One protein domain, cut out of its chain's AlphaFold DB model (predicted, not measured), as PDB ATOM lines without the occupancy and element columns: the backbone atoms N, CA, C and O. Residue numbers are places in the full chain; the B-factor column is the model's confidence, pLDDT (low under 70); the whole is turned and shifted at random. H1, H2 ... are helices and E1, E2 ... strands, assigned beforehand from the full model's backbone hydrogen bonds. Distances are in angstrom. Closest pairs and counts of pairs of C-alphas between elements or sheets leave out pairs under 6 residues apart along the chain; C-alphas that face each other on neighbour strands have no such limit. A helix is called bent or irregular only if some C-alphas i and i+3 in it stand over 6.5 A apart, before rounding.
ATOM      1  N   ALA A  22     323.995 138.758 330.469       93.25
ATOM      2  CA  ALA A  22     325.030 139.720 330.105       93.25
ATOM      3  C   ALA A  22     324.742 141.110 330.697       93.25
ATOM      4  O   ALA A  22     323.584 141.531 330.795       93.25
ATOM      5  N   ALA A  23     325.807 141.830 331.047       92.75
ATOM      6  CA  ALA A  23     325.723 143.199 331.527       92.75
ATOM      7  C   ALA A  23     325.078 144.106 330.472       92.75
ATOM      8  O   ALA A  23     325.327 143.956 329.270       92.75
ATOM      9  N   ARG A  24     324.267 145.052 330.952       92.19
ATOM     10  CA  ARG A  24     323.513 146.014 330.146       92.19
ATOM     11  C   ARG A  24     323.947 147.426 330.551       92.19
ATOM     12  O   ARG A  24     323.779 147.763 331.726       92.19
ATOM     13  N   PRO A  25     324.525 148.229 329.645       92.44
ATOM     14  CA  PRO A  25     324.878 149.606 329.956       92.44
ATOM     15  C   PRO A  25     323.607 150.412 330.236       92.44
ATOM     16  O   PRO A  25     322.686 150.415 329.431       92.44
ATOM     17  N   ALA A  26     323.550 151.061 331.397       93.56
ATOM     18  CA  ALA A  26     322.388 151.831 331.854       93.56
ATOM     19  C   ALA A  26     322.606 153.351 331.776       93.56
ATOM     20  O   ALA A  26     321.736 154.117 332.175       93.56
ATOM     21  N   GLY A  27     323.768 153.794 331.310       92.50
ATOM     22  CA  GLY A  27     324.106 155.197 331.144       92.50
ATOM     23  C   GLY A  27     325.554 155.347 330.701       92.50
ATOM     24  O   GLY A  27     326.397 154.514 331.041       92.50
ATOM     25  N   GLU A  28     325.812 156.399 329.945       92.94
ATOM     26  CA  GLU A  28     327.136 156.838 329.511       92.94
ATOM     27  C   GLU A  28     327.206 158.347 329.702       92.94
ATOM     28  O   GLU A  28     326.184 159.039 329.678       92.94
ATOM     29  N   GLY A  29     328.394 158.843 330.004       91.00
ATOM     30  CA  GLY A  29     328.592 160.245 330.292       91.00
ATOM     31  C   GLY A  29     330.001 160.544 330.755       91.00
ATOM     32  O   GLY A  29     330.780 159.653 331.108       91.00
ATOM     33  N   ARG A  30     330.292 161.837 330.831       90.69
ATOM     34  CA  ARG A  30     331.573 162.351 331.301       90.69
ATOM     35  C   ARG A  30     331.599 162.433 332.813       90.69
ATOM     36  O   ARG A  30     330.598 162.717 333.476       90.69
ATOM     37  N   TYR A  31     332.787 162.233 333.363       91.00
ATOM     38  CA  TYR A  31     333.036 162.404 334.782       91.00
ATOM     39  C   TYR A  31     334.316 163.197 335.030       91.00
ATOM     40  O   TYR A  31     335.226 163.245 334.206       91.00
ATOM     41  N   LEU A  32     334.388 163.796 336.212       89.62
ATOM     42  CA  LEU A  32     335.563 164.474 336.728       89.62
ATOM     43  C   LEU A  32     335.836 163.986 338.144       89.62
ATOM     44  O   LEU A  32     334.945 164.005 338.995       89.62
ATOM     45  N   VAL A  33     337.090 163.619 338.405       90.94
ATOM     46  CA  VAL A  33     337.613 163.470 339.764       90.94
ATOM     47  C   VAL A  33     338.558 164.629 340.043       90.94
ATOM     48  O   VAL A  33     339.594 164.754 339.394       90.94
ATOM     49  N   ALA A  34     338.206 165.487 340.996       88.44
ATOM     50  CA  ALA A  34     338.980 166.687 341.307       88.44
ATOM     51  C   ALA A  34     339.164 166.878 342.813       88.44
ATOM     52  O   ALA A  34     338.279 166.568 343.608       88.44
ATOM     53  N   LEU A  35     340.314 167.429 343.209       89.44
ATOM     54  CA  LEU A  35     340.570 167.855 344.582       89.44
ATOM     55  C   LEU A  35     340.066 169.291 344.767       89.44
ATOM     56  O   LEU A  35     340.691 170.237 344.292       89.44
ATOM     57  N   LEU A  36     338.956 169.458 345.484       84.50
ATOM     58  CA  LEU A  36     338.334 170.754 345.749       84.50
ATOM     59  C   LEU A  36     338.283 170.990 347.256       84.50
ATOM     60  O   LEU A  36     337.796 170.150 348.008       84.50
ATOM     61  N   ASN A  37     338.805 172.130 347.715       82.81
ATOM     62  CA  ASN A  37     338.814 172.507 349.135       82.81
ATOM     63  C   ASN A  37     339.369 171.407 350.071       82.81
ATOM     64  O   ASN A  37     338.885 171.222 351.187       82.81
ATOM     65  N   GLY A  38     340.384 170.661 349.613       85.50
ATOM     66  CA  GLY A  38     341.011 169.582 350.387       85.50
ATOM     67  C   GLY A  38     340.184 168.295 350.489       85.50
ATOM     68  O   GLY A  38     340.381 167.521 351.425       85.50
ATOM     69  N   GLN A  39     339.251 168.066 349.564       87.62
ATOM     70  CA  GLN A  39     338.476 166.834 349.457       87.62
ATOM     71  C   GLN A  39     338.338 166.414 347.992       87.62
ATOM     72  O   GLN A  39     338.115 167.252 347.120       87.62
ATOM     73  N   LEU A  40     338.487 165.123 347.708       91.88
ATOM     74  CA  LEU A  40     338.211 164.574 346.387       91.88
ATOM     75  C   LEU A  40     336.710 164.595 346.116       91.88
ATOM     76  O   LEU A  40     335.898 164.223 346.965       91.88
ATOM     77  N   HIS A  41     336.357 165.010 344.911       90.31
ATOM     78  CA  HIS A  41     334.999 165.032 344.405       90.31
ATOM     79  C   HIS A  41     334.921 164.231 343.117       90.31
ATOM     80  O   HIS A  41     335.754 164.428 342.240       90.31
ATOM     81  N   LEU A  42     333.923 163.352 343.019       91.62
ATOM     82  CA  LEU A  42     333.509 162.715 341.773       91.62
ATOM     83  C   LEU A  42     332.229 163.402 341.305       91.62
ATOM     84  O   LEU A  42     331.199 163.301 341.974       91.62
ATOM     85  N   SER A  43     332.292 164.072 340.164       89.94
ATOM     86  CA  SER A  43     331.128 164.639 339.484       89.94
ATOM     87  C   SER A  43     330.920 163.931 338.157       89.94
ATOM     88  O   SER A  43     331.900 163.587 337.502       89.94
ATOM     89  N   TYR A  44     329.672 163.724 337.753       90.31
ATOM     90  CA  TYR A  44     329.348 163.211 336.425       90.31
ATOM     91  C   TYR A  44     328.130 163.919 335.840       90.31
ATOM     92  O   TYR A  44     327.283 164.422 336.587       90.31
ATOM     93  N   ALA A  45     328.037 163.888 334.515       89.56
ATOM     94  CA  ALA A  45     326.863 164.258 333.741       89.56
ATOM     95  C   ALA A  45     326.644 163.205 332.645       89.56
ATOM     96  O   ALA A  45     327.603 162.771 332.010       89.56
ATOM     97  N   LEU A  46     325.402 162.753 332.469       90.00
ATOM     98  CA  LEU A  46     325.046 161.763 331.456       90.00
ATOM     99  C   LEU A  46     325.013 162.397 330.060       90.00
ATOM    100  O   LEU A  46     324.388 163.438 329.865       90.00
ATOM    101  N   GLU A  47     325.620 161.711 329.100       90.62
ATOM    102  CA  GLU A  47     325.476 161.948 327.659       90.62
ATOM    103  C   GLU A  47     324.374 161.043 327.086       90.62
ATOM    104  O   GLU A  47     323.563 161.482 326.266       90.62
ATOM    105  N   LEU A  48     324.274 159.802 327.588       90.69
ATOM    106  CA  LEU A  48     323.260 158.828 327.194       90.69
ATOM    107  C   LEU A  48     322.571 158.152 328.397       90.69
ATOM    108  O   LEU A  48     323.229 157.789 329.377       90.69
ATOM    109  N   PRO A  49     321.249 157.911 328.310       88.69
ATOM    110  CA  PRO A  49     320.351 158.478 327.302       88.69
ATOM    111  C   PRO A  49     320.201 159.995 327.516       88.69
ATOM    112  O   PRO A  49     320.228 160.455 328.657       88.69
ATOM    113  N   GLU A  50     319.957 160.765 326.444       82.88
ATOM    114  CA  GLU A  50     319.814 162.241 326.504       82.88
ATOM    115  C   GLU A  50     318.795 162.682 327.574       82.88
ATOM    116  O   GLU A  50     318.901 163.753 328.173       82.88
ATOM    117  N   ARG A  51     317.784 161.844 327.840       85.69
ATOM    118  CA  ARG A  51     316.841 162.031 328.945       85.69
ATOM    119  C   ARG A  51     316.650 160.727 329.716       85.69
ATOM    120  O   ARG A  51     316.243 159.736 329.112       85.69
ATOM    121  N   PRO A  52     316.821 160.727 331.052       89.31
ATOM    122  CA  PRO A  52     316.553 159.552 331.874       89.31
ATOM    123  C   PRO A  52     315.126 159.010 331.724       89.31
ATOM    124  O   PRO A  52     314.135 159.732 331.931       89.31
ATOM    125  N   SER A  53     315.037 157.710 331.448       93.00
ATOM    126  CA  SER A  53     313.787 156.966 331.282       93.00
ATOM    127  C   SER A  53     313.657 155.884 332.366       93.00
ATOM    128  O   SER A  53     314.129 156.068 333.493       93.00
ATOM    129  N   GLU A  54     312.946 154.800 332.072       95.31
ATOM    130  CA  GLU A  54     312.567 153.748 333.012       95.31
ATOM    131  C   GLU A  54     313.764 153.165 333.777       95.31
ATOM    132  O   GLU A  54     313.749 153.146 335.011       95.31
ATOM    133  N   VAL A  55     314.824 152.766 333.069       94.94
ATOM    134  CA  VAL A  55     316.002 152.120 333.664       94.94
ATOM    135  C   VAL A  55     316.741 153.077 334.598       94.94
ATOM    136  O   VAL A  55     316.987 152.746 335.761       94.94
ATOM    137  N   GLN A  56     317.054 154.290 334.136       94.94
ATOM    138  CA  GLN A  56     317.783 155.273 334.944       94.94
ATOM    139  C   GLN A  56     316.986 155.648 336.198       94.94
ATOM    140  O   GLN A  56     317.553 155.752 337.287       94.94
ATOM    141  N   ARG A  57     315.656 155.779 336.086       93.50
ATOM    142  CA  ARG A  57     314.775 156.058 337.232       93.50
ATOM    143  C   ARG A  57     314.730 154.896 338.218       93.50
ATOM    144  O   ARG A  57     314.806 155.141 339.422       93.50
ATOM    145  N   ALA A  58     314.646 153.659 337.733       95.56
ATOM    146  CA  ALA A  58     314.629 152.469 338.581       95.56
ATOM    147  C   ALA A  58     315.914 152.340 339.416       95.56
ATOM    148  O   ALA A  58     315.849 152.033 340.608       95.56
ATOM    149  N   PHE A  59     317.069 152.656 338.821       93.19
ATOM    150  CA  PHE A  59     318.368 152.640 339.501       93.19
ATOM    151  C   PHE A  59     318.747 153.961 340.184       93.19
ATOM    152  O   PHE A  59     319.803 154.042 340.808       93.19
ATOM    153  N   LYS A  60     317.883 154.982 340.121       92.25
ATOM    154  CA  LYS A  60     318.123 156.327 340.676       92.25
ATOM    155  C   LYS A  60     319.406 156.982 340.146       92.25
ATOM    156  O   LYS A  60     320.101 157.680 340.882       92.25
ATOM    157  N   ILE A  61     319.696 156.768 338.868       91.06
ATOM    158  CA  ILE A  61     320.769 157.453 338.151       91.06
ATOM    159  C   ILE A  61     320.242 158.844 337.785       91.06
ATOM    160  O   ILE A  61     319.282 158.981 337.026       91.06
ATOM    161  N   ALA A  62     320.823 159.877 338.389       89.75
ATOM    162  CA  ALA A  62     320.473 161.260 338.088       89.75
ATOM    163  C   ALA A  62     321.116 161.687 336.753       89.75
ATOM    164  O   ALA A  62     322.160 161.145 336.407       89.75
ATOM    165  N   PRO A  63     320.557 162.675 336.021       88.38
ATOM    166  CA  PRO A  63     321.233 163.249 334.853       88.38
ATOM    167  C   PRO A  63     322.632 163.778 335.186       88.38
ATOM    168  O   PRO A  63     323.540 163.692 334.372       88.38
ATOM    169  N   GLN A  64     322.799 164.309 336.396       87.50
ATOM    170  CA  GLN A  64     324.068 164.788 336.919       87.50
ATOM    171  C   GLN A  64     324.109 164.647 338.433       87.50
ATOM    172  O   GLN A  64     323.081 164.748 339.114       87.50
ATOM    173  N   ALA A  65     325.300 164.414 338.969       85.88
ATOM    174  CA  ALA A  65     325.512 164.329 340.404       85.88
ATOM    175  C   ALA A  65     326.953 164.671 340.775       85.88
ATOM    176  O   ALA A  65     327.872 164.534 339.972       85.88
ATOM    177  N   SER A  66     327.141 165.065 342.034       86.31
ATOM    178  CA  SER A  66     328.459 165.260 342.626       86.31
ATOM    179  C   SER A  66     328.531 164.611 344.004       86.31
ATOM    180  O   SER A  66     327.629 164.751 344.840       86.31
ATOM    181  N   PHE A  67     329.626 163.895 344.236       89.12
ATOM    182  CA  PHE A  67     329.890 163.138 345.448       89.12
ATOM    183  C   PHE A  67     331.213 163.568 346.054       89.12
ATOM    184  O   PHE A  67     332.218 163.677 345.358       89.12
ATOM    185  N   ALA A  68     331.230 163.737 347.372       90.25
ATOM    186  CA  ALA A  68     332.471 163.685 348.123       90.25
ATOM    187  C   ALA A  68     332.996 162.245 348.101       90.25
ATOM    188  O   ALA A  68     332.273 161.317 348.476       90.25
ATOM    189  N   LEU A  69     334.241 162.072 347.674       93.88
ATOM    190  CA  LEU A  69     334.941 160.798 347.619       93.88
ATOM    191  C   LEU A  69     335.923 160.706 348.787       93.88
ATOM    192  O   LEU A  69     336.637 161.654 349.117       93.88
ATOM    193  N   SER A  70     335.966 159.553 349.445       95.25
ATOM    194  CA  SER A  70     336.970 159.266 350.473       95.25
ATOM    195  C   SER A  70     337.437 157.824 350.362       95.25
ATOM    196  O   SER A  70     336.622 156.905 350.375       95.25
ATOM    197  N   VAL A  71     338.748 157.629 350.270       96.62
ATOM    198  CA  VAL A  71     339.385 156.317 350.147       96.62
ATOM    199  C   VAL A  71     339.554 155.712 351.535       96.62
ATOM    200  O   VAL A  71     339.995 156.391 352.465       96.62
ATOM    201  N   LYS A  72     339.171 154.447 351.691       95.19
ATOM    202  CA  LYS A  72     339.297 153.676 352.926       95.19
ATOM    203  C   LYS A  72     340.754 153.274 353.144       95.19
ATOM    204  O   LYS A  72     341.437 152.827 352.230       95.19
ATOM    205  N   ASN A  73     341.201 153.403 354.387       95.69
ATOM    206  CA  ASN A  73     342.478 152.863 354.833       95.69
ATOM    207  C   ASN A  73     342.360 151.334 355.019       95.69
ATOM    208  O   ASN A  73     341.540 150.925 355.852       95.69
ATOM    209  N   PRO A  74     343.157 150.504 354.318       93.38
ATOM    210  CA  PRO A  74     343.108 149.047 354.461       93.38
ATOM    211  C   PRO A  74     343.515 148.576 355.862       93.38
ATOM    212  O   PRO A  74     342.943 147.632 356.386       93.38
ATOM    213  N   GLU A  75     344.383 149.309 356.566       93.19
ATOM    214  CA  GLU A  75     344.792 148.967 357.938       93.19
ATOM    215  C   GLU A  75     343.669 149.137 358.977       93.19
ATOM    216  O   GLU A  75     343.862 148.875 360.171       93.19
ATOM    217  N   LYS A  76     342.500 149.656 358.577       93.12
ATOM    218  CA  LYS A  76     341.347 149.827 359.465       93.12
ATOM    219  C   LYS A  76     340.272 148.791 359.150       93.12
ATOM    220  O   LYS A  76     339.879 148.650 357.995       93.12
ATOM    221  N   PRO A  77     339.699 148.146 360.184       87.75
ATOM    222  CA  PRO A  77     338.730 147.082 359.979       87.75
ATOM    223  C   PRO A  77     337.456 147.608 359.317       87.75
ATOM    224  O   PRO A  77     336.932 148.668 359.701       87.75
ATOM    225  N   SER A  78     336.946 146.822 358.370       85.56
ATOM    226  CA  SER A  78     335.618 146.974 357.778       85.56
ATOM    227  C   SER A  78     334.521 146.477 358.729       85.56
ATOM    228  O   SER A  78     334.783 145.638 359.596       85.56
ATOM    229  N   PRO A  79     333.273 146.962 358.592       82.94
ATOM    230  CA  PRO A  79     332.133 146.341 359.256       82.94
ATOM    231  C   PRO A  79     331.981 144.862 358.851       82.94
ATOM    232  O   PRO A  79     332.319 144.506 357.723       82.94
ATOM    233  N   PRO A  80     331.433 143.996 359.723       80.69
ATOM    234  CA  PRO A  80     331.230 142.586 359.397       80.69
ATOM    235  C   PRO A  80     330.402 142.397 358.121       80.69
ATOM    236  O   PRO A  80     329.336 142.994 357.976       80.69
ATOM    237  N   GLY A  81     330.886 141.548 357.211       79.44
ATOM    238  CA  GLY A  81     330.220 141.263 355.936       79.44
ATOM    239  C   GLY A  81     330.361 142.359 354.873       79.44
ATOM    240  O   GLY A  81     329.744 142.242 353.817       79.44
ATOM    241  N   LEU A  82     331.154 143.403 355.134       79.06
ATOM    242  CA  LEU A  82     331.484 144.452 354.174       79.06
ATOM    243  C   LEU A  82     332.996 144.517 353.940       79.06
ATOM    244  O   LEU A  82     333.790 144.320 354.856       79.06
ATOM    245  N   GLY A  83     333.357 144.873 352.713       78.94
ATOM    246  CA  GLY A  83     334.727 145.076 352.266       78.94
ATOM    247  C   GLY A  83     335.355 143.866 351.577       78.94
ATOM    248  O   GLY A  83     334.763 142.787 351.513       78.94
ATOM    249  N   LEU A  84     336.538 144.088 351.016       83.25
ATOM    250  CA  LEU A  84     337.302 143.078 350.289       83.25
ATOM    251  C   LEU A  84     337.902 142.009 351.219       83.25
ATOM    252  O   LEU A  84     338.118 142.238 352.411       83.25
ATOM    253  N   GLY A  85     338.155 140.812 350.676       80.81
ATOM    254  CA  GLY A  85     338.956 139.805 351.377       80.81
ATOM    255  C   GLY A  85     340.410 140.268 351.520       80.81
ATOM    256  O   GLY A  85     340.866 141.080 350.722       80.81
ATOM    257  N   GLN A  86     341.151 139.730 352.496       76.88
ATOM    258  CA  GLN A  86     342.537 140.156 352.775       76.88
ATOM    259  C   GLN A  86     343.443 140.104 351.531       76.88
ATOM    260  O   GLN A  86     344.212 141.027 351.299       76.88
ATOM    261  N   ASP A  87     343.287 139.088 350.678       84.31
ATOM    262  CA  ASP A  87     344.080 138.923 349.446       84.31
ATOM    263  C   ASP A  87     343.719 139.924 348.329       84.31
ATOM    264  O   ASP A  87     344.336 139.934 347.265       84.31
ATOM    265  N   GLN A  88     342.670 140.720 348.531       86.69
ATOM    266  CA  GLN A  88     342.159 141.709 347.583       86.69
ATOM    267  C   GLN A  88     342.334 143.145 348.094       86.69
ATOM    268  O   GLN A  88     342.019 144.083 347.360       86.69
ATOM    269  N   GLU A  89     342.795 143.325 349.337       89.25
ATOM    270  CA  GLU A  89     343.064 144.646 349.898       89.25
ATOM    271  C   GLU A  89     344.248 145.321 349.178       89.25
ATOM    272  O   GLU A  89     345.163 144.647 348.699       89.25
ATOM    273  N   PRO A  90     344.235 146.661 349.071       93.06
ATOM    274  CA  PRO A  90     345.268 147.398 348.362       93.06
ATOM    275  C   PRO A  90     346.587 147.389 349.136       93.06
ATOM    276  O   PRO A  90     346.633 147.755 350.312       93.06
ATOM    277  N   ASP A  91     347.672 147.063 348.439       93.62
ATOM    278  CA  ASP A  91     349.038 147.206 348.946       93.62
ATOM    279  C   ASP A  91     349.567 148.610 348.613       93.62
ATOM    280  O   ASP A  91     350.106 148.869 347.531       93.62
ATOM    281  N   TYR A  92     349.327 149.566 349.515       96.06
ATOM    282  CA  TYR A  92     349.774 150.944 349.321       96.06
ATOM    283  C   TYR A  92     351.280 151.088 349.572       96.06
ATOM    284  O   TYR A  92     351.747 150.786 350.670       96.06
ATOM    285  N   PRO A  93     352.038 151.713 348.647       96.38
ATOM    286  CA  PRO A  93     353.395 152.159 348.941       96.38
ATOM    287  C   PRO A  93     353.425 153.066 350.177       96.38
ATOM    288  O   PRO A  93     352.553 153.928 350.321       96.38
ATOM    289  N   ASP A  94     354.479 152.978 350.995       95.81
ATOM    290  CA  ASP A  94     354.637 153.738 352.252       95.81
ATOM    291  C   ASP A  94     354.265 155.221 352.147       95.81
ATOM    292  O   ASP A  94     353.719 155.824 353.072       95.81
ATOM    293  N   ARG A  95     354.594 155.847 351.011       95.50
ATOM    294  CA  ARG A  95     354.266 157.250 350.754       95.50
ATOM    295  C   ARG A  95     352.757 157.491 350.747       95.50
ATOM    296  O   ARG A  95     352.328 158.445 351.382       95.50
ATOM    297  N   LEU A  96     351.996 156.652 350.049       96.31
ATOM    298  CA  LEU A  96     350.541 156.749 349.967       96.31
ATOM    299  C   LEU A  96     349.889 156.304 351.278       96.31
ATOM    300  O   LEU A  96     348.986 156.979 351.765       96.31
ATOM    301  N   GLN A  97     350.412 155.257 351.924       97.00
ATOM    302  CA  GLN A  97     349.889 154.800 353.214       97.00
ATOM    303  C   GLN A  97     349.982 155.897 354.298       97.00
ATOM    304  O   GLN A  97     349.089 156.056 355.137       97.00
ATOM    305  N   ARG A  98     351.022 156.741 354.258       96.19
ATOM    306  CA  ARG A  98     351.150 157.890 355.170       96.19
ATOM    307  C   ARG A  98     350.072 158.964 354.987       96.19
ATOM    308  O   ARG A  98     349.788 159.667 355.960       96.19
ATOM    309  N   GLU A  99     349.423 159.073 353.826       94.56
ATOM    310  CA  GLU A  99     348.344 160.054 353.598       94.56
ATOM    311  C   GLU A  99     347.113 159.787 354.477       94.56
ATOM    312  O   GLU A  99     346.405 160.713 354.897       94.56
ATOM    313  N   PHE A 100     346.899 158.529 354.873       96.62
ATOM    314  CA  PHE A 100     345.849 158.192 355.828       96.62
ATOM    315  C   PHE A 100     346.106 158.795 357.210       96.62
ATOM    316  O   PHE A 100     345.143 159.116 357.908       96.62
ATOM    317  N   ARG A 101     347.367 159.009 357.621       95.38
ATOM    318  CA  ARG A 101     347.736 159.560 358.946       95.38
ATOM    319  C   ARG A 101     347.066 158.803 360.103       95.38
ATOM    320  O   ARG A 101     346.595 159.398 361.068       95.38
ATOM    321  N   GLY A 102     346.926 157.485 359.954       94.81
ATOM    322  CA  GLY A 102     346.232 156.620 360.911       94.81
ATOM    323  C   GLY A 102     344.703 156.774 360.960       94.81
ATOM    324  O   GLY A 102     344.063 156.103 361.774       94.81
ATOM    325  N   ARG A 103     344.097 157.611 360.106       96.12
ATOM    326  CA  ARG A 103     342.639 157.768 359.968       96.12
ATOM    327  C   ARG A 103     342.028 156.561 359.248       96.12
ATOM    328  O   ARG A 103     342.727 155.790 358.594       96.12
ATOM    329  N   ARG A 104     340.701 156.411 359.358       95.06
ATOM    330  CA  ARG A 104     339.922 155.415 358.591       95.06
ATOM    331  C   ARG A 104     339.796 155.753 357.113       95.06
ATOM    332  O   ARG A 104     339.629 154.841 356.316       95.06
ATOM    333  N   PHE A 105     339.880 157.034 356.775       95.75
ATOM    334  CA  PHE A 105     339.732 157.514 355.414       95.75
ATOM    335  C   PHE A 105     340.748 158.613 355.109       95.75
ATOM    336  O   PHE A 105     341.093 159.403 355.996       95.75
ATOM    337  N   ALA A 106     341.177 158.669 353.853       96.25
ATOM    338  CA  ALA A 106     341.897 159.784 353.252       96.25
ATOM    339  C   ALA A 106     341.076 160.341 352.087       96.25
ATOM    340  O   ALA A 106     340.299 159.628 351.454       96.25
ATOM    341  N   ARG A 107     341.213 161.635 351.827       92.88
ATOM    342  CA  ARG A 107     340.395 162.354 350.840       92.88
ATOM    343  C   ARG A 107     341.188 163.389 350.053       92.88
ATOM    344  O   ARG A 107     340.589 164.214 349.379       92.88
ATOM    345  N   GLU A 108     342.505 163.401 350.213       91.69
ATOM    346  CA  GLU A 108     343.356 164.508 349.783       91.69
ATOM    347  C   GLU A 108     344.281 164.160 348.604       91.69
ATOM    348  O   GLU A 108     344.785 165.077 347.964       91.69
ATOM    349  N   ASP A 109     344.486 162.875 348.286       93.75
ATOM    350  CA  ASP A 109     345.379 162.440 347.202       93.75
ATOM    351  C   ASP A 109     344.663 161.477 346.244       93.75
ATOM    352  O   ASP A 109     344.239 160.388 346.635       93.75
ATOM    353  N   ILE A 110     344.535 161.886 344.979       93.88
ATOM    354  CA  ILE A 110     343.901 161.091 343.919       93.88
ATOM    355  C   ILE A 110     344.678 159.805 343.616       93.88
ATOM    356  O   ILE A 110     344.068 158.814 343.232       93.88
ATOM    357  N   LYS A 111     345.994 159.781 343.871       95.50
ATOM    358  CA  LYS A 111     346.854 158.614 343.611       95.50
ATOM    359  C   LYS A 111     346.506 157.404 344.464       95.50
ATOM    360  O   LYS A 111     346.934 156.295 344.167       95.50
ATOM    361  N   LEU A 112     345.724 157.603 345.524       95.38
ATOM    362  CA  LEU A 112     345.158 156.501 346.291       95.38
ATOM    363  C   LEU A 112     344.221 155.630 345.435       95.38
ATOM    364  O   LEU A 112     344.101 154.441 345.693       95.38
ATOM    365  N   LEU A 113     343.590 156.190 344.397       95.12
ATOM    366  CA  LEU A 113     342.733 155.440 343.473       95.12
ATOM    367  C   LEU A 113     343.521 154.641 342.424       95.12
ATOM    368  O   LEU A 113     342.950 153.755 341.795       95.12
ATOM    369  N   ASP A 114     344.821 154.911 342.257       94.94
ATOM    370  CA  ASP A 114     345.674 154.227 341.273       94.94
ATOM    371  C   ASP A 114     346.155 152.846 341.760       94.94
ATOM    372  O   ASP A 114     346.832 152.121 341.026       94.94
ATOM    373  N   VAL A 115     345.837 152.470 343.004       95.38
ATOM    374  CA  VAL A 115     346.238 151.191 343.598       95.38
ATOM    375  C   VAL A 115     345.091 150.191 343.501       95.38
ATOM    376  O   VAL A 115     343.978 150.434 343.969       95.38
ATOM    377  N   GLN A 116     345.363 149.034 342.896       93.94
ATOM    378  CA  GLN A 116     344.382 147.959 342.775       93.94
ATOM    379  C   GLN A 116     343.871 147.529 344.157       93.94
ATOM    380  O   GLN A 116     344.652 147.363 345.086       93.94
ATOM    381  N   GLY A 117     342.556 147.334 344.273       93.44
ATOM    382  CA  GLY A 117     341.906 146.999 345.542       93.44
ATOM    383  C   GLY A 117     341.493 148.221 346.366       93.44
ATOM    384  O   GLY A 117     340.854 148.051 347.399       93.44
ATOM    385  N   ALA A 118     341.792 149.451 345.925       95.38
ATOM    386  CA  ALA A 118     341.364 150.660 346.622       95.38
ATOM    387  C   ALA A 118     339.838 150.697 346.821       95.38
ATOM    388  O   ALA A 118     339.054 150.787 345.876       95.38
ATOM    389  N   GLU A 119     339.417 150.666 348.083       94.62
ATOM    390  CA  GLU A 119     338.022 150.832 348.473       94.62
ATOM    391  C   GLU A 119     337.747 152.306 348.776       94.62
ATOM    392  O   GLU A 119     338.546 152.979 349.426       94.62
ATOM    393  N   PHE A 120     336.596 152.824 348.364       94.50
ATOM    394  CA  PHE A 120     336.207 154.204 348.640       94.50
ATOM    395  C   PHE A 120     334.711 154.319 348.910       94.50
ATOM    396  O   PHE A 120     333.920 153.435 348.586       94.50
ATOM    397  N   ILE A 121     334.327 155.433 349.522       93.38
ATOM    398  CA  ILE A 121     332.934 155.805 349.741       93.38
ATOM    399  C   ILE A 121     332.596 157.055 348.936       93.38
ATOM    400  O   ILE A 121     333.426 157.954 348.789       93.38
ATOM    401  N   LEU A 122     331.355 157.106 348.457       92.31
ATOM    402  CA  LEU A 122     330.763 158.267 347.803       92.31
ATOM    403  C   LEU A 122     329.636 158.804 348.683       92.31
ATOM    404  O   LEU A 122     328.697 158.081 349.020       92.31
ATOM    405  N   VAL A 123     329.721 160.077 349.054       89.25
ATOM    406  CA  VAL A 123     328.695 160.762 349.843       89.25
ATOM    407  C   VAL A 123     328.119 161.890 349.002       89.25
ATOM    408  O   VAL A 123     328.832 162.825 348.644       89.25
ATOM    409  N   GLY A 124     326.828 161.799 348.671       82.44
ATOM    410  CA  GLY A 124     326.161 162.803 347.842       82.44
ATOM    411  C   GLY A 124     326.203 164.187 348.489       82.44
ATOM    412  O   GLY A 124     325.874 164.335 349.672       82.44
ATOM    413  N   ALA A 125     326.593 165.202 347.716       62.94
ATOM    414  CA  ALA A 125     326.499 166.589 348.149       62.94
ATOM    415  C   ALA A 125     325.010 166.954 348.308       62.94
ATOM    416  O   ALA A 125     324.236 166.890 347.357       62.94
ATOM    417  N   ARG A 126     324.572 167.287 349.529       55.41
ATOM    418  CA  ARG A 126     323.143 167.478 349.874       55.41
ATOM    419  C   ARG A 126     322.490 168.729 349.270       55.41
ATOM    420  O   ARG A 126     321.303 168.951 349.485       55.41
ATOM    421  N   THR A 127     323.235 169.537 348.533       49.75
ATOM    422  CA  THR A 127     322.781 170.820 347.995       49.75
ATOM    423  C   THR A 127     323.237 170.929 346.557       49.75
ATOM    424  O   THR A 127     324.420 171.135 346.325       49.75
ATOM    425  N   ASP A 128     322.281 170.763 345.643       53.53
ATOM    426  CA  ASP A 128     322.327 171.179 344.239       53.53
ATOM    427  C   ASP A 128     323.649 170.843 343.510       53.53
ATOM    428  O   ASP A 128     324.536 171.691 343.450       53.53
ATOM    429  N   PRO A 129     323.808 169.617 342.972       51.69
ATOM    430  CA  PRO A 129     325.026 169.175 342.285       51.69
ATOM    431  C   PRO A 129     325.524 170.139 341.202       51.69
ATOM    432  O   PRO A 129     326.735 170.276 341.037       51.69
ATOM    433  N   GLU A 130     324.600 170.833 340.526       49.06
ATOM    434  CA  GLU A 130     324.870 171.848 339.499       49.06
ATOM    435  C   GLU A 130     325.592 173.070 340.091       49.06
ATOM    436  O   GLU A 130     326.563 173.571 339.527       49.06
ATOM    437  N   LYS A 131     325.169 173.520 341.281       52.88
ATOM    438  CA  LYS A 131     325.778 174.655 341.998       52.88
ATOM    439  C   LYS A 131     326.904 174.270 342.943       52.88
ATOM    440  O   LYS A 131     327.693 175.136 343.313       52.88
ATOM    441  N   ALA A 132     326.967 173.014 343.380       53.72
ATOM    442  CA  ALA A 132     327.856 172.593 344.457       53.72
ATOM    443  C   ALA A 132     329.331 172.845 344.120       53.72
ATOM    444  O   ALA A 132     330.115 173.114 345.030       53.72
ATOM    445  N   TYR A 133     329.691 172.808 342.830       53.22
ATOM    446  CA  TYR A 133     331.077 172.978 342.391       53.22
ATOM    447  C   TYR A 133     331.267 173.794 341.105       53.22
ATOM    448  O   TYR A 133     332.417 174.006 340.729       53.22
ATOM    449  N   ASN A 134     330.198 174.281 340.451       55.28
ATOM    450  CA  ASN A 134     330.291 175.037 339.189       55.28
ATOM    451  C   ASN A 134     331.151 174.310 338.124       55.28
ATOM    452  O   ASN A 134     331.854 174.943 337.337       55.28
ATOM    453  N   ILE A 135     331.152 172.971 338.151       60.34
ATOM    454  CA  ILE A 135     331.878 172.147 337.184       60.34
ATOM    455  C   ILE A 135     330.958 171.990 335.980       60.34
ATOM    456  O   ILE A 135     330.006 171.213 336.033       60.34
ATOM    457  N   ASP A 136     331.251 172.738 334.925       62.28
ATOM    458  CA  ASP A 136     330.624 172.555 333.621       62.28
ATOM    459  C   ASP A 136     331.325 171.383 332.924       62.28
ATOM    460  O   ASP A 136     332.464 171.502 332.461       62.28
ATOM    461  N   LEU A 137     330.699 170.205 332.973       68.81
ATOM    462  CA  LEU A 137     331.124 169.072 332.164       68.81
ATOM    463  C   LEU A 137     330.540 169.292 330.775       68.81
ATOM    464  O   LEU A 137     329.333 169.158 330.594       68.81
ATOM    465  N   ASP A 138     331.403 169.636 329.820       69.12
ATOM    466  CA  ASP A 138     331.026 169.768 328.415       69.12
ATOM    467  C   ASP A 138     330.589 168.394 327.902       69.12
ATOM    468  O   ASP A 138     331.430 167.563 327.569       69.12
ATOM    469  N   VAL A 139     329.290 168.104 327.970       69.81
ATOM    470  CA  VAL A 139     328.694 166.856 327.491       69.81
ATOM    471  C   VAL A 139     328.452 166.971 325.997       69.81
ATOM    472  O   VAL A 139     327.800 167.905 325.524       69.81
ATOM    473  N   GLU A 140     328.969 166.014 325.237       69.69
ATOM    474  CA  GLU A 140     328.732 165.984 323.802       69.69
ATOM    475  C   GLU A 140     327.450 165.215 323.483       69.69
ATOM    476  O   GLU A 140     326.965 164.378 324.246       69.69
ATOM    477  N   LYS A 141     326.861 165.508 322.318       68.69
ATOM    478  CA  LYS A 141     325.779 164.672 321.800       68.69
ATOM    479  C   LYS A 141     326.369 163.370 321.293       68.69
ATOM    480  O   LYS A 141     326.830 163.295 320.154       68.69
ATOM    481  N   GLU A 142     326.312 162.363 322.142       71.31
ATOM    482  CA  GLU A 142     326.716 161.018 321.792       71.31
ATOM    483  C   GLU A 142     325.545 160.223 321.206       71.31
ATOM    484  O   GLU A 142     324.371 160.478 321.484       71.31
ATOM    485  N   ASP A 143     325.863 159.279 320.327       72.00
ATOM    486  CA  ASP A 143     324.887 158.400 319.703       72.00
ATOM    487  C   ASP A 143     325.417 156.965 319.627       72.00
ATOM    488  O   ASP A 143     326.554 156.647 319.981       72.00
ATOM    489  N   GLU A 144     324.579 156.071 319.113       66.50
ATOM    490  CA  GLU A 144     324.895 154.658 318.934       66.50
ATOM    491  C   GLU A 144     326.173 154.332 318.154       66.50
ATOM    492  O   GLU A 144     326.652 153.192 318.238       66.50
ATOM    493  N   ARG A 145     326.657 155.249 317.314       66.81
ATOM    494  CA  ARG A 145     327.850 155.065 316.480       66.81
ATOM    495  C   ARG A 145     329.083 155.653 317.145       66.81
ATOM    496  O   ARG A 145     330.187 155.217 316.815       66.81
ATOM    497  N   HIS A 146     328.893 156.620 318.035       72.00
ATOM    498  CA  HIS A 146     329.976 157.354 318.666       72.00
ATOM    499  C   HIS A 146     330.279 156.919 320.096       72.00
ATOM    500  O   HIS A 146     331.425 157.125 320.466       72.00
ATOM    501  N   SER A 147     329.360 156.205 320.772       80.88
ATOM    502  CA  SER A 147     329.548 155.640 322.122       80.88
ATOM    503  C   SER A 147     330.974 155.131 322.358       80.88
ATOM    504  O   SER A 147     331.377 154.055 321.877       80.88
ATOM    505  N   GLU A 148     331.753 155.934 323.074       82.94
ATOM    506  CA  GLU A 148     333.123 155.634 323.462       82.94
ATOM    507  C   GLU A 148     333.140 154.455 324.432       82.94
ATOM    508  O   GLU A 148     333.943 153.533 324.265       82.94
ATOM    509  N   MET A 149     332.172 154.392 325.346       85.94
ATOM    510  CA  MET A 149     331.994 153.314 326.315       85.94
ATOM    511  C   MET A 149     331.875 151.949 325.633       85.94
ATOM    512  O   MET A 149     332.613 151.016 325.974       85.94
ATOM    513  N   LEU A 150     331.017 151.807 324.615       85.94
ATOM    514  CA  LEU A 150     330.884 150.535 323.891       85.94
ATOM    515  C   LEU A 150     332.186 150.139 323.177       85.94
ATOM    516  O   LEU A 150     332.520 148.949 323.109       85.94
ATOM    517  N   ARG A 151     332.940 151.117 322.659       86.69
ATOM    518  CA  ARG A 151     334.217 150.886 321.964       86.69
ATOM    519  C   ARG A 151     335.328 150.486 322.933       86.69
ATOM    520  O   ARG A 151     336.022 149.501 322.675       86.69
ATOM    521  N   GLU A 152     335.483 151.205 324.039       86.62
ATOM    522  CA  GLU A 152     336.518 150.969 325.050       86.62
ATOM    523  C   GLU A 152     336.293 149.662 325.806       86.62
ATOM    524  O   GLU A 152     337.201 148.828 325.915       86.62
ATOM    525  N   LEU A 153     335.054 149.427 326.250       86.81
ATOM    526  CA  LEU A 153     334.661 148.178 326.897       86.81
ATOM    527  C   LEU A 153     334.550 147.017 325.905       86.81
ATOM    528  O   LEU A 153     334.360 145.880 326.329       86.81
ATOM    529  N   LYS A 154     334.687 147.282 324.596       87.31
ATOM    530  CA  LYS A 154     334.578 146.318 323.488       87.31
ATOM    531  C   LYS A 154     333.253 145.550 323.484       87.31
ATOM    532  O   LYS A 154     333.201 144.413 323.011       87.31
ATOM    533  N   MET A 155     332.187 146.158 324.004       87.12
ATOM    534  CA  MET A 155     330.874 145.534 324.147       87.12
ATOM    535  C   MET A 155     330.198 145.411 322.781       87.12
ATOM    536  O   MET A 155     329.751 146.384 322.178       87.12
ATOM    537  N   ALA A 156     330.109 144.182 322.275       85.38
ATOM    538  CA  ALA A 156     329.416 143.914 321.023       85.38
ATOM    539  C   ALA A 156     327.893 143.973 321.223       85.38
ATOM    540  O   ALA A 156     327.346 143.221 322.032       85.38
ATOM    541  N   LYS A 157     327.197 144.776 320.407       81.75
ATOM    542  CA  LYS A 157     325.723 144.903 320.414       81.75
ATOM    543  C   LYS A 157     324.993 143.560 320.259       81.75
ATOM    544  O   LYS A 157     323.905 143.371 320.773       81.75
ATOM    545  N   SER A 158     325.613 142.586 319.590       83.62
ATOM    546  CA  SER A 158     325.056 141.235 319.435       83.62
ATOM    547  C   SER A 158     325.123 140.375 320.706       83.62
ATOM    548  O   SER A 158     324.634 139.249 320.697       83.62
ATOM    549  N   ARG A 159     325.817 140.829 321.756       87.88
ATOM    550  CA  ARG A 159     326.051 140.081 323.006       87.88
ATOM    551  C   ARG A 159     325.526 140.793 324.244       87.88
ATOM    552  O   ARG A 159     325.265 140.129 325.242       87.88
ATOM    553  N   HIS A 160     325.391 142.111 324.175       89.50
ATOM    554  CA  HIS A 160     324.929 142.946 325.270       89.50
ATOM    555  C   HIS A 160     323.707 143.732 324.802       89.50
ATOM    556  O   HIS A 160     323.817 144.427 323.792       89.50
ATOM    557  N   PRO A 161     322.570 143.638 325.506       89.75
ATOM    558  CA  PRO A 161     321.436 144.512 325.246       89.75
ATOM    559  C   PRO A 161     321.822 145.971 325.486       89.75
ATOM    560  O   PRO A 161     322.433 146.274 326.511       89.75
ATOM    561  N   ILE A 162     321.485 146.850 324.547       89.88
ATOM    562  CA  ILE A 162     321.911 148.260 324.530       89.88
ATOM    563  C   ILE A 162     320.744 149.249 324.617       89.88
ATOM    564  O   ILE A 162     320.956 150.443 324.799       89.88
ATOM    565  N   GLU A 163     319.513 148.759 324.528       89.94
ATOM    566  CA  GLU A 163     318.278 149.529 324.653       89.94
ATOM    567  C   GLU A 163     318.262 150.394 325.928       89.94
ATOM    568  O   GLU A 163     317.912 151.577 325.817       89.94
ATOM    569  N   PRO A 164     318.747 149.905 327.095       90.00
ATOM    570  CA  PRO A 164     318.809 150.716 328.308       90.00
ATOM    571  C   PRO A 164     319.724 151.938 328.209       90.00
ATOM    572  O   PRO A 164     319.503 152.916 328.922       90.00
ATOM    573  N   LEU A 165     320.734 151.903 327.338       90.19
ATOM    574  CA  LEU A 165     321.675 153.003 327.151       90.19
ATOM    575  C   LEU A 165     321.093 154.088 326.241       90.19
ATOM    576  O   LEU A 165     321.205 155.268 326.550       90.19
ATOM    577  N   PHE A 166     320.455 153.690 325.138       88.38
ATOM    578  CA  PHE A 166     320.027 154.631 324.094       88.38
ATOM    579  C   PHE A 166     318.583 155.111 324.258       88.38
ATOM    580  O   PHE A 166     318.301 156.293 324.072       88.38
ATOM    581  N   SER A 167     317.668 154.213 324.626       85.25
ATOM    582  CA  SER A 167     316.243 154.530 324.836       85.25
ATOM    583  C   SER A 167     315.876 154.677 326.316       85.25
ATOM    584  O   SER A 167     314.854 155.273 326.659       85.25
ATOM    585  N   GLY A 168     316.713 154.135 327.208       84.62
ATOM    586  CA  GLY A 168     316.427 154.067 328.639       84.62
ATOM    587  C   GLY A 168     315.325 153.066 329.012       84.62
ATOM    588  O   GLY A 168     314.874 153.068 330.159       84.62
TER     589      GLY A 168
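This is residues 22 to 168 of the 171 residues of an uncharacterized protein of Mesorhizobium sp (UniProt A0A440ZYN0). One twisted sheet of four strands, E1 to E4, makes an arched wall, with short helices and loops gathered at its two ends. H1, H5 and H6 lie toward the end where E1 begins and E2 ends, H2, H3 and the long loop of residues 73 to 93 lie toward the other, and H4 lies over one face. The printed part has 147 residues, with six named helices and four named strands in the order E1 E2 H1 E3 H2 H3 E4 H4 H5 H6. The sheet's order is E1 E2 E3 E4, antiparallel throughout, and the class is mixed, helices and strands, with under half of the residues in named elements. The whole is only just compact, close to loose, with a radius of gyration of the C-alphas of 17.6 A and spans of 47 by 37 by 26 A.

E1, residues 28 to 36, and E2, residues 39 to 48, form a hairpin, with N 32 and O 43 2.8 A apart. E2 and E3, residues 64 to 72, are antiparallel at 141 degrees, with N 67 and O 42 2.8 A apart. E3 and E4, residues 120 to 124, are antiparallel at 145 degrees, with N 70 and O 121 3.1 A apart. Residues 71 to 72 of E3 also pair, antiparallel, with residues 105 to 106. H4, residues 129 to 133, is on the sheet at a height of 7.9 A and only just over E2, on which 3 of its C-alphas fall; its closest C-alphas to E3 are Pro 129 and Ser 66, 5.2 A. H3, residues 110 to 114, only grazes the sheet; its closest C-alphas to E3 are Leu 112 and Val 71, 6.9 A. H2, residues 94 to 100, is not on the sheet and is close to but not clearly touching H3, C-alphas 96 and 112 being 6.5 A apart. H6, residues 163 to 166, grazes the sheet, with C-alphas 165 and 48 6.0 A apart, and H5, residues 148 to 152, only just on it with 5 pairs of C-alphas within 10 A, grazes it too. H1, residues 54 to 58, is not on the sheet and is close to but not clearly touching H6, C-alphas 55 and 164 being 6.2 A apart. Each O i to N i+4 pair is within hydrogen-bond range in H1 and H5; H2 has 1 of 3, with 2 of 4 O i to N i+3 pairs, H3 has 0 of 1, with 2 of 2, H4 has 0 of 1, with 0 of 2, and H6 is too short for such a pair.

E1 begins at C-alpha 28 (327.136, 156.838, 329.511) and is 24.1 A long; E2 is 28.1 A, E3 24.7 A and E4 13.2 A. H2 is 10.5 A long, and H6 ends at C-alpha 166 (320.027, 154.631, 324.094). H4 is irregular, but only just: C-alphas 130 and 133 are 6.9 A apart.

The two C-alphas farthest apart, those of Arg 101 and Ser 158, are 49.1 A apart. The printed part has no cut; the links E3 to H2 and H4 to H5 are long, with 21 and 14 residues. Mean pLDDT of the printed part is 86.0, and it is under 70 at residues 125 to 141 and 144 to 145.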